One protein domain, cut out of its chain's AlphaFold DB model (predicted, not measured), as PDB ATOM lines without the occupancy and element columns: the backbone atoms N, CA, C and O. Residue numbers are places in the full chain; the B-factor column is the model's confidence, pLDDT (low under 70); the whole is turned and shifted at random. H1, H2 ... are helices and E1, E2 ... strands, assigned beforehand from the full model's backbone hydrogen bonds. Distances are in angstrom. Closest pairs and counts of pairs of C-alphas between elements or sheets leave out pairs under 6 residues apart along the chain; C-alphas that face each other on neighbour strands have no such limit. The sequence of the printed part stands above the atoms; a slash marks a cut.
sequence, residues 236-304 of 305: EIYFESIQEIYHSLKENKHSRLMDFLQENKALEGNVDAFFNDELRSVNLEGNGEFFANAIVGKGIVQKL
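What this domain is: This is residues 236 to 304 of the 305 residues of the protein "NTP_transferase domain-containing protein" of Bacteriovorax stolpii (UniProt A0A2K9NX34). Helix H1 bridges a small three-stranded sheet at one end and the short helix H2 at the other; residues 264 to 280 lead back from H2 to the sheet. The 69 printed residues hold H1, H2, E1, E2, E3 in chain order, a mixed class with under half in named elements. The mixed sheet runs E1 E2 E3; the whole is compact, radius of gyration of the C-alphas 12.0 A, spanning 31 by 18 by 18 A.

Where its parts are: Find C-alpha 236 at (31.698, 29.119, 16.441); H1 runs 21.2 A to residue 250. H2 is residues 256 to 263, E1 281 to 283, E2 294 to 297, and E3 300 to 303, ending at (28.764, 29.154, 7.492).

How they stand to each other: H1 is on the sheet, two layers, helix and sheet; C-alphas 239 and 282 are closest to E1, 6.7 A. H1 and H2 are close but not clearly touching, C-alphas 245 and 258 closest at 7.2 A. E1 and E2 are parallel, N 296 and O 282 2.8 A apart; E2 and E3 form an antiparallel hairpin, N 295 and O 302 2.8 A apart, both within hydrogen-bond range. In H1 and H2 every O i to N i+4 pair is within range.

The domain as a whole: The C-alphas of His 254 and Gly 299 are farthest apart, 33.9 A. The printed part has no cut; the link from H2 to E1 is long. No printed residue is under pLDDT 70.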
ATOM      1  N   GLU A 236      30.235  29.036  16.482       95.50
ATOM      2  CA  GLU A 236      31.698  29.119  16.441       95.50
ATOM      3  C   GLU A 236      32.350  28.378  17.613       95.50
ATOM      4  O   GLU A 236      33.184  27.508  17.387       95.50
ATOM      5  N   ILE A 237      31.915  28.643  18.848       95.69
ATOM      6  CA  ILE A 237      32.476  27.992  20.042       95.69
ATOM      7  C   ILE A 237      32.188  26.482  20.019       95.69
ATOM      8  O   ILE A 237      33.042  25.672  20.375       95.69
ATOM      9  N   TYR A 238      30.996  26.081  19.564       97.94
ATOM     10  CA  TYR A 238      30.665  24.672  19.374       97.94
ATOM     11  C   TYR A 238      31.606  24.020  18.349       97.94
ATOM     12  O   TYR A 238      32.144  22.951  18.622       97.94
ATOM     13  N   PHE A 239      31.851  24.660  17.199       98.00
ATOM     14  CA  PHE A 239      32.794  24.152  16.200       98.00
ATOM     15  C   PHE A 239      34.202  23.989  16.780       98.00
ATOM     16  O   PHE A 239      34.802  22.926  16.630       98.00
ATOM     17  N   GLU A 240      34.711  25.025  17.452       97.25
ATOM     18  CA  GLU A 240      36.034  25.020  18.084       97.25
ATOM     19  C   GLU A 240      36.147  23.889  19.111       97.25
ATOM     20  O   GLU A 240      37.125  23.146  19.102       97.25
ATOM     21  N   SER A 241      35.101  23.679  19.913       97.81
ATOM     22  CA  SER A 241      35.053  22.594  20.896       97.81
ATOM     23  C   SER A 241      35.060  21.211  20.241       97.81
ATOM     24  O   SER A 241      35.806  20.334  20.669       97.81
ATOM     25  N   ILE A 242      34.278  20.992  19.175       98.25
ATOM     26  CA  ILE A 242      34.301  19.716  18.437       98.25
ATOM     27  C   ILE A 242      35.673  19.481  17.795       98.25
ATOM     28  O   ILE A 242      36.186  18.362  17.863       98.25
ATOM     29  N   GLN A 243      36.286  20.520  17.221       97.75
ATOM     30  CA  GLN A 243      37.636  20.451  16.660       97.75
ATOM     31  C   GLN A 243      38.667  20.071  17.733       97.75
ATOM     32  O   GLN A 243      39.463  19.157  17.515       97.75
ATOM     33  N   GLU A 244      38.628  20.712  18.901       97.69
ATOM     34  CA  GLU A 244      39.555  20.433  20.000       97.69
ATOM     35  C   GLU A 244      39.415  18.997  20.524       97.69
ATOM     36  O   GLU A 244      40.422  18.307  20.721       97.69
ATOM     37  N   ILE A 245      38.181  18.509  20.694       97.62
ATOM     38  CA  ILE A 245      37.923  17.121  21.108       97.62
ATOM     39  C   ILE A 245      38.435  16.149  20.038       97.62
ATOM     40  O   ILE A 245      39.108  15.167  20.357       97.62
ATOM     41  N   TYR A 246      38.165  16.430  18.761       97.44
ATOM     42  CA  TYR A 246      38.611  15.601  17.644       97.44
ATOM     43  C   TYR A 246      40.143  15.511  17.561       97.44
ATOM     44  O   TYR A 246      40.693  14.417  17.437       97.44
ATOM     45  N   HIS A 247      40.858  16.633  17.669       97.19
ATOM     46  CA  HIS A 247      42.325  16.627  17.671       97.19
ATOM     47  C   HIS A 247      42.885  15.931  18.909       97.19
ATOM     48  O   HIS A 247      43.795  15.110  18.784       97.19
ATOM     49  N   SER A 248      42.293  16.163  20.082       96.19
ATOM     50  CA  SER A 248      42.683  15.483  21.321       96.19
ATOM     51  C   SER A 248      42.554  13.963  21.205       96.19
ATOM     52  O   SER A 248      43.447  13.240  21.650       96.19
ATOM     53  N   LEU A 249      41.505  13.470  20.535       94.56
ATOM     54  CA  LEU A 249      41.339  12.050  20.213       94.56
ATOM     55  C   LEU A 249      42.475  11.519  19.334       94.56
ATOM     56  O   LEU A 249      43.073  10.494  19.659       94.56
ATOM     57  N   LYS A 250      42.791  12.202  18.226       93.81
ATOM     58  CA  LYS A 250      43.845  11.757  17.292       93.81
ATOM     59  C   LYS A 250      45.233  11.774  17.935       93.81
ATOM     60  O   LYS A 250      46.077  10.945  17.601       93.81
ATOM     61  N   GLU A 251      45.455  12.684  18.876       95.69
ATOM     62  CA  GLU A 251      46.718  12.837  19.598       95.69
ATOM     63  C   GLU A 251      46.803  11.995  20.884       95.69
ATOM     64  O   GLU A 251      47.840  12.005  21.546       95.69
ATOM     65  N   ASN A 252      45.751  11.244  21.240       92.62
ATOM     66  CA  ASN A 252      45.625  10.517  22.513       92.62
ATOM     67  C   ASN A 252      45.860  11.411  23.747       92.62
ATOM     68  O   ASN A 252      46.483  11.000  24.730       92.62
ATOM     69  N   LYS A 253      45.378  12.656  23.696       93.69
ATOM     70  CA  LYS A 253      45.382  13.570  24.841       93.69
ATOM     71  C   LYS A 253      44.217  13.241  25.771       93.69
ATOM     72  O   LYS A 253      43.087  13.050  25.330       93.69
ATOM     73  N   HIS A 254      44.502  13.221  27.069       90.19
ATOM     74  CA  HIS A 254      43.501  13.010  28.110       90.19
ATOM     75  C   HIS A 254      43.050  14.337  28.722       90.19
ATOM     76  O   HIS A 254      43.867  15.216  28.999       90.19
ATOM     77  N   SER A 255      41.750  14.434  28.987       94.81
ATOM     78  CA  SER A 255      41.106  15.491  29.765       94.81
ATOM     79  C   SER A 255      39.910  14.893  30.519       94.81
ATOM     80  O   SER A 255      39.474  13.782  30.213       94.81
ATOM     81  N   ARG A 256      39.354  15.612  31.499       96.38
ATOM     82  CA  ARG A 256      38.154  15.165  32.221       96.38
ATOM     83  C   ARG A 256      36.948  15.069  31.290       96.38
ATOM     84  O   ARG A 256      36.174  14.129  31.449       96.38
ATOM     85  N   LEU A 257      36.799  15.978  30.318       96.62
ATOM     86  CA  LEU A 257      35.761  15.838  29.294       96.62
ATOM     87  C   LEU A 257      36.008  14.592  28.438       96.62
ATOM     88  O   LEU A 257      35.075  13.833  28.217       96.62
ATOM     89  N   MET A 258      37.237  14.351  27.979       96.00
ATOM     90  CA  MET A 258      37.555  13.182  27.150       96.00
ATOM     91  C   MET A 258      37.217  11.869  27.858       96.00
ATOM     92  O   MET A 258      36.538  11.011  27.288       96.00
ATOM     93  N   ASP A 259      37.635  11.743  29.117       96.06
ATOM     94  CA  ASP A 259      37.323  10.584  29.947       96.06
ATOM     95  C   ASP A 259      35.800  10.454  30.131       96.06
ATOM     96  O   ASP A 259      35.242   9.376  29.935       96.06
ATOM     97  N   PHE A 260      35.101  11.563  30.401       97.69
ATOM     98  CA  PHE A 260      33.641  11.596  30.524       97.69
ATOM     99  C   PHE A 260      32.918  11.168  29.236       97.69
ATOM    100  O   PHE A 260      31.987  10.362  29.291       97.69
ATOM    101  N   LEU A 261      33.341  11.665  28.072       97.88
ATOM    102  CA  LEU A 261      32.769  11.316  26.770       97.88
ATOM    103  C   LEU A 261      33.002   9.835  26.440       97.88
ATOM    104  O   LEU A 261      32.097   9.169  25.933       97.88
ATOM    105  N   GLN A 262      34.183   9.304  26.765       95.88
ATOM    106  CA  GLN A 262      34.520   7.895  26.570       95.88
ATOM    107  C   GLN A 262      33.710   6.980  27.498       95.88
ATOM    108  O   GLN A 262      33.126   6.002  27.029       95.88
ATOM    109  N   GLU A 263      33.635   7.296  28.795       96.75
ATOM    110  CA  GLU A 263      32.842   6.551  29.785       96.75
ATOM    111  C   GLU A 263      31.354   6.528  29.423       96.75
ATOM    112  O   GLU A 263      30.671   5.521  29.620       96.75
ATOM    113  N   ASN A 264      30.866   7.622  28.836       96.94
ATOM    114  CA  ASN A 264      29.490   7.762  28.387       96.94
ATOM    115  C   ASN A 264      29.303   7.426  26.909       96.94
ATOM    116  O   ASN A 264      28.246   7.723  26.370       96.94
ATOM    117  N   LYS A 265      30.246   6.752  26.247       96.94
ATOM    118  CA  LYS A 265      30.054   6.215  24.887       96.94
ATOM    119  C   LYS A 265      29.754   7.252  23.799       96.94
ATOM    120  O   LYS A 265      29.274   6.892  22.730       96.94
ATOM    121  N   ALA A 266      30.042   8.529  24.033       97.44
ATOM    122  CA  ALA A 266      29.885   9.564  23.012       97.44
ATOM    123  C   ALA A 266      30.909   9.406  21.878       97.44
ATOM    124  O   ALA A 266      30.693   9.895  20.777       97.44
ATOM    125  N   LEU A 267      32.003   8.685  22.136       96.19
ATOM    126  CA  LEU A 267      33.101   8.448  21.195       96.19
ATOM    127  C   LEU A 267      33.081   7.017  20.615       96.19
ATOM    128  O   LEU A 267      34.009   6.624  19.912       96.19
ATOM    129  N   GLU A 268      32.045   6.216  20.906       92.44
ATOM    130  CA  GLU A 268      31.900   4.840  20.403       92.44
ATOM    131  C   GLU A 268      31.370   4.831  18.956       92.44
ATOM    132  O   GLU A 268      30.200   4.561  18.699       92.44
ATOM    133  N   GLY A 269      32.248   5.110  17.992       92.62
ATOM    134  CA  GLY A 269      31.946   4.988  16.567       92.62
ATOM    135  C   GLY A 269      32.927   5.748  15.678       92.62
ATOM    136  O   GLY A 269      33.996   6.166  16.118       92.62
ATOM    137  N   ASN A 270      32.573   5.924  14.403       94.94
ATOM    138  CA  ASN A 270      33.383   6.715  13.481       94.94
ATOM    139  C   ASN A 270      33.187   8.224  13.715       94.94
ATOM    140  O   ASN A 270      32.277   8.829  13.150       94.94
ATOM    141  N   VAL A 271      34.052   8.831  14.527       95.62
ATOM    142  CA  VAL A 271      34.032  10.279  14.806       95.62
ATOM    143  C   VAL A 271      34.279  11.142  13.562       95.62
ATOM    144  O   VAL A 271      33.792  12.270  13.506       95.62
ATOM    145  N   ASP A 272      34.938  10.599  12.532       96.06
ATOM    146  CA  ASP A 272      35.185  11.288  11.255       96.06
ATOM    147  C   ASP A 272      33.873  11.538  10.480       96.06
ATOM    148  O   ASP A 272      33.829  12.334   9.546       96.06
ATOM    149  N   ALA A 273      32.772  10.888  10.878       96.69
ATOM    150  CA  ALA A 273      31.445  11.150  10.329       96.69
ATOM    151  C   ALA A 273      30.829  12.471  10.828       96.69
ATOM    152  O   ALA A 273      29.906  12.993  10.206       96.69
ATOM    153  N   PHE A 274      31.341  13.021  11.935       97.50
ATOM    154  CA  PHE A 274      30.864  14.270  12.533       97.50
ATOM    155  C   PHE A 274      31.790  15.450  12.258       97.50
ATOM    156  O   PHE A 274      31.334  16.588  12.313       97.50
ATOM    157  N   PHE A 275      33.068  15.212  11.964       97.62
ATOM    158  CA  PHE A 275      34.043  16.281  11.778       97.62
ATOM    159  C   PHE A 275      34.984  16.003  10.610       97.62
ATOM    160  O   PHE A 275      35.579  14.932  10.513       97.62
ATOM    161  N   ASN A 276      35.155  17.010   9.755       97.25
ATOM    162  CA  ASN A 276      36.123  17.009   8.672       97.25
ATOM    163  C   ASN A 276      37.126  18.147   8.884       97.25
ATOM    164  O   ASN A 276      36.771  19.325   8.783       97.25
ATOM    165  N   ASP A 277      38.375  17.778   9.163       95.69
ATOM    166  CA  ASP A 277      39.437  18.730   9.495       95.69
ATOM    167  C   ASP A 277      39.877  19.566   8.284       95.69
ATOM    168  O   ASP A 277      40.014  20.784   8.391       95.69
ATOM    169  N   GLU A 278      40.003  18.942   7.108       96.38
ATOM    170  CA  GLU A 278      40.422  19.617   5.871       96.38
ATOM    171  C   GLU A 278      39.425  20.697   5.440       96.38
ATOM    172  O   GLU A 278      39.805  21.804   5.058       96.38
ATOM    173  N   LEU A 279      38.130  20.387   5.527       97.12
ATOM    174  CA  LEU A 279      37.059  21.320   5.201       97.12
ATOM    175  C   LEU A 279      36.720  22.251   6.361       97.12
ATOM    176  O   LEU A 279      35.932  23.171   6.152       97.12
ATOM    177  N   ARG A 280      37.268  22.037   7.565       97.44
ATOM    178  CA  ARG A 280      36.841  22.726   8.790       97.44
ATOM    179  C   ARG A 280      35.315  22.701   8.917       97.44
ATOM    180  O   ARG A 280      34.657  23.741   8.924       97.44
ATOM    181  N   SER A 281      34.743  21.499   8.946       97.94
ATOM    182  CA  SER A 281      33.291  21.315   8.905       97.94
ATOM    183  C   SER A 281      32.790  20.321   9.944       97.94
ATOM    184  O   SER A 281      33.416  19.287  10.166       97.94
ATOM    185  N   VAL A 282      31.641  20.630  10.553       98.06
ATOM    186  CA  VAL A 282      30.918  19.728  11.461       98.06
ATOM    187  C   VAL A 282      29.616  19.276  10.807       98.06
ATOM    188  O   VAL A 282      28.881  20.092  10.254       98.06
ATOM    189  N   ASN A 283      29.303  17.991  10.923       97.06
ATOM    190  CA  ASN A 283      28.038  17.404  10.512       97.06
ATOM    191  C   ASN A 283      27.246  16.947  11.744       97.06
ATOM    192  O   ASN A 283      27.699  16.077  12.483       97.06
ATOM    193  N   LEU A 284      26.057  17.514  11.955       96.69
ATOM    194  CA  LEU A 284      25.226  17.227  13.127       96.69
ATOM    195  C   LEU A 284      24.438  15.904  13.029       96.69
ATOM    196  O   LEU A 284      23.800  15.506  13.998       96.69
ATOM    197  N   GLU A 285      24.442  15.228  11.880       93.19
ATOM    198  CA  GLU A 285      23.673  13.997  11.633       93.19
ATOM    199  C   GLU A 285      24.564  12.746  11.546       93.19
ATOM    200  O   GLU A 285      24.064  11.624  11.609       93.19
ATOM    201  N   GLY A 286      25.888  12.913  11.419       88.25
ATOM    202  CA  GLY A 286      26.847  11.802  11.365       88.25
ATOM    203  C   GLY A 286      26.750  10.937  10.101       88.25
ATOM    204  O   GLY A 286      27.282   9.828  10.058       88.25
ATOM    205  N   ASN A 287      26.025  11.394   9.078       86.94
ATOM    206  CA  ASN A 287      25.810  10.667   7.823       86.94
ATOM    207  C   ASN A 287      25.587  11.576   6.599       86.94
ATOM    208  O   ASN A 287      25.278  11.072   5.519       86.94
ATOM    209  N   GLY A 288      25.704  12.897   6.757       81.69
ATOM    210  CA  GLY A 288      25.502  13.853   5.670       81.69
ATOM    211  C   GLY A 288      26.809  14.318   5.024       81.69
ATOM    212  O   GLY A 288      27.897  13.817   5.302       81.69
ATOM    213  N   GLU A 289      26.695  15.339   4.181       92.00
ATOM    214  CA  GLU A 289      27.833  15.946   3.489       92.00
ATOM    215  C   GLU A 289      28.525  17.021   4.341       92.00
ATOM    216  O   GLU A 289      27.928  17.610   5.246       92.00
ATOM    217  N   PHE A 290      29.789  17.293   4.025       96.56
ATOM    218  CA  PHE A 290      30.570  18.377   4.618       96.56
ATOM    219  C   PHE A 290      30.687  19.550   3.644       96.56
ATOM    220  O   PHE A 290      30.795  19.363   2.433       96.56
ATOM    221  N   PHE A 291      30.733  20.767   4.186       96.81
ATOM    222  CA  PHE A 291      30.907  21.998   3.416       96.81
ATOM    223  C   PHE A 291      32.002  22.852   4.052       96.81
ATOM    224  O   PHE A 291      32.059  22.976   5.272       96.81
ATOM    225  N   ALA A 292      32.861  23.458   3.230       97.06
ATOM    226  CA  ALA A 292      34.007  24.218   3.721       97.06
ATOM    227  C   ALA A 292      33.598  25.337   4.705       97.06
ATOM    228  O   ALA A 292      32.751  26.170   4.370       97.06
ATOM    229  N   ASN A 293      34.242  25.372   5.876       97.12
ATOM    230  CA  ASN A 293      34.013  26.319   6.971       97.12
ATOM    231  C   ASN A 293      32.534  26.410   7.382       97.12
ATOM    232  O   ASN A 293      31.954  27.499   7.411       97.12
ATOM    233  N   ALA A 294      31.895  25.268   7.649       97.38
ATOM    234  CA  ALA A 294      30.467  25.233   7.953       97.38
ATOM    235  C   ALA A 294      30.048  24.117   8.916       97.38
ATOM    236  O   ALA A 294      30.642  23.039   8.959       97.38
ATOM    237  N   ILE A 295      28.945  24.366   9.619       97.75
ATOM    238  CA  ILE A 295      28.173  23.363  10.353       97.75
ATOM    239  C   ILE A 295      26.960  22.971   9.510       97.75
ATOM    240  O   ILE A 295      26.261  23.838   8.980       97.75
ATOM    241  N   VAL A 296      26.704  21.673   9.388       97.00
ATOM    242  CA  VAL A 296      25.702  21.111   8.480       97.00
ATOM    243  C   VAL A 296      24.722  20.237   9.251       97.00
ATOM    244  O   VAL A 296      25.131  19.448  10.098       97.00
ATOM    245  N   GLY A 297      23.430  20.348   8.952       95.50
ATOM    246  CA  GLY A 297      22.414  19.459   9.522       95.50
ATOM    247  C   GLY A 297      20.997  19.813   9.085       95.50
ATOM    248  O   GLY A 297      20.687  20.985   8.853       95.50
ATOM    249  N   LYS A 298      20.131  18.802   8.945       92.06
ATOM    250  CA  LYS A 298      18.758  18.926   8.416       92.06
ATOM    251  C   LYS A 298      18.716  19.701   7.085       92.06
ATOM    252  O   LYS A 298      17.833  20.529   6.858       92.06
ATOM    253  N   GLY A 299      19.709  19.474   6.219       91.44
ATOM    254  CA  GLY A 299      19.845  20.149   4.920       91.44
ATOM    255  C   GLY A 299      20.224  21.637   4.980       91.44
ATOM    256  O   GLY A 299      20.175  22.313   3.954       91.44
ATOM    257  N   ILE A 300      20.593  22.169   6.149       94.38
ATOM    258  CA  ILE A 300      21.066  23.550   6.313       94.38
ATOM    259  C   ILE A 300      22.590  23.569   6.373       94.38
ATOM    260  O   ILE A 300      23.190  22.775   7.092       94.38
ATOM    261  N   VAL A 301      23.197  24.527   5.667       95.75
ATOM    262  CA  VAL A 301      24.628  24.843   5.744       95.75
ATOM    263  C   VAL A 301      24.801  26.179   6.464       95.75
ATOM    264  O   VAL A 301      24.533  27.243   5.903       95.75
ATOM    265  N   GLN A 302      25.246  26.128   7.716       95.19
ATOM    266  CA  GLN A 302      25.583  27.297   8.518       95.19
ATOM    267  C   GLN A 302      27.065  27.616   8.346       95.19
ATOM    268  O   GLN A 302      27.920  26.912   8.878       95.19
ATOM    269  N   LYS A 303      27.379  28.693   7.624       95.19
ATOM    270  CA  LYS A 303      28.764  29.154   7.492       95.19
ATOM    271  C   LYS A 303      29.294  29.665   8.830       95.19
ATOM    272  O   LYS A 303      28.565  30.337   9.564       95.19
ATOM    273  N   LEU A 304      30.548  29.338   9.100       91.62
ATOM    274  CA  LEU A 304      31.348  29.893  10.182       91.62
ATOM    275  C   LEU A 304      32.034  31.166   9.673       91.62
ATOM    276  O   LEU A 304      32.378  31.248   8.489       91.62
TER     277      LEU A 304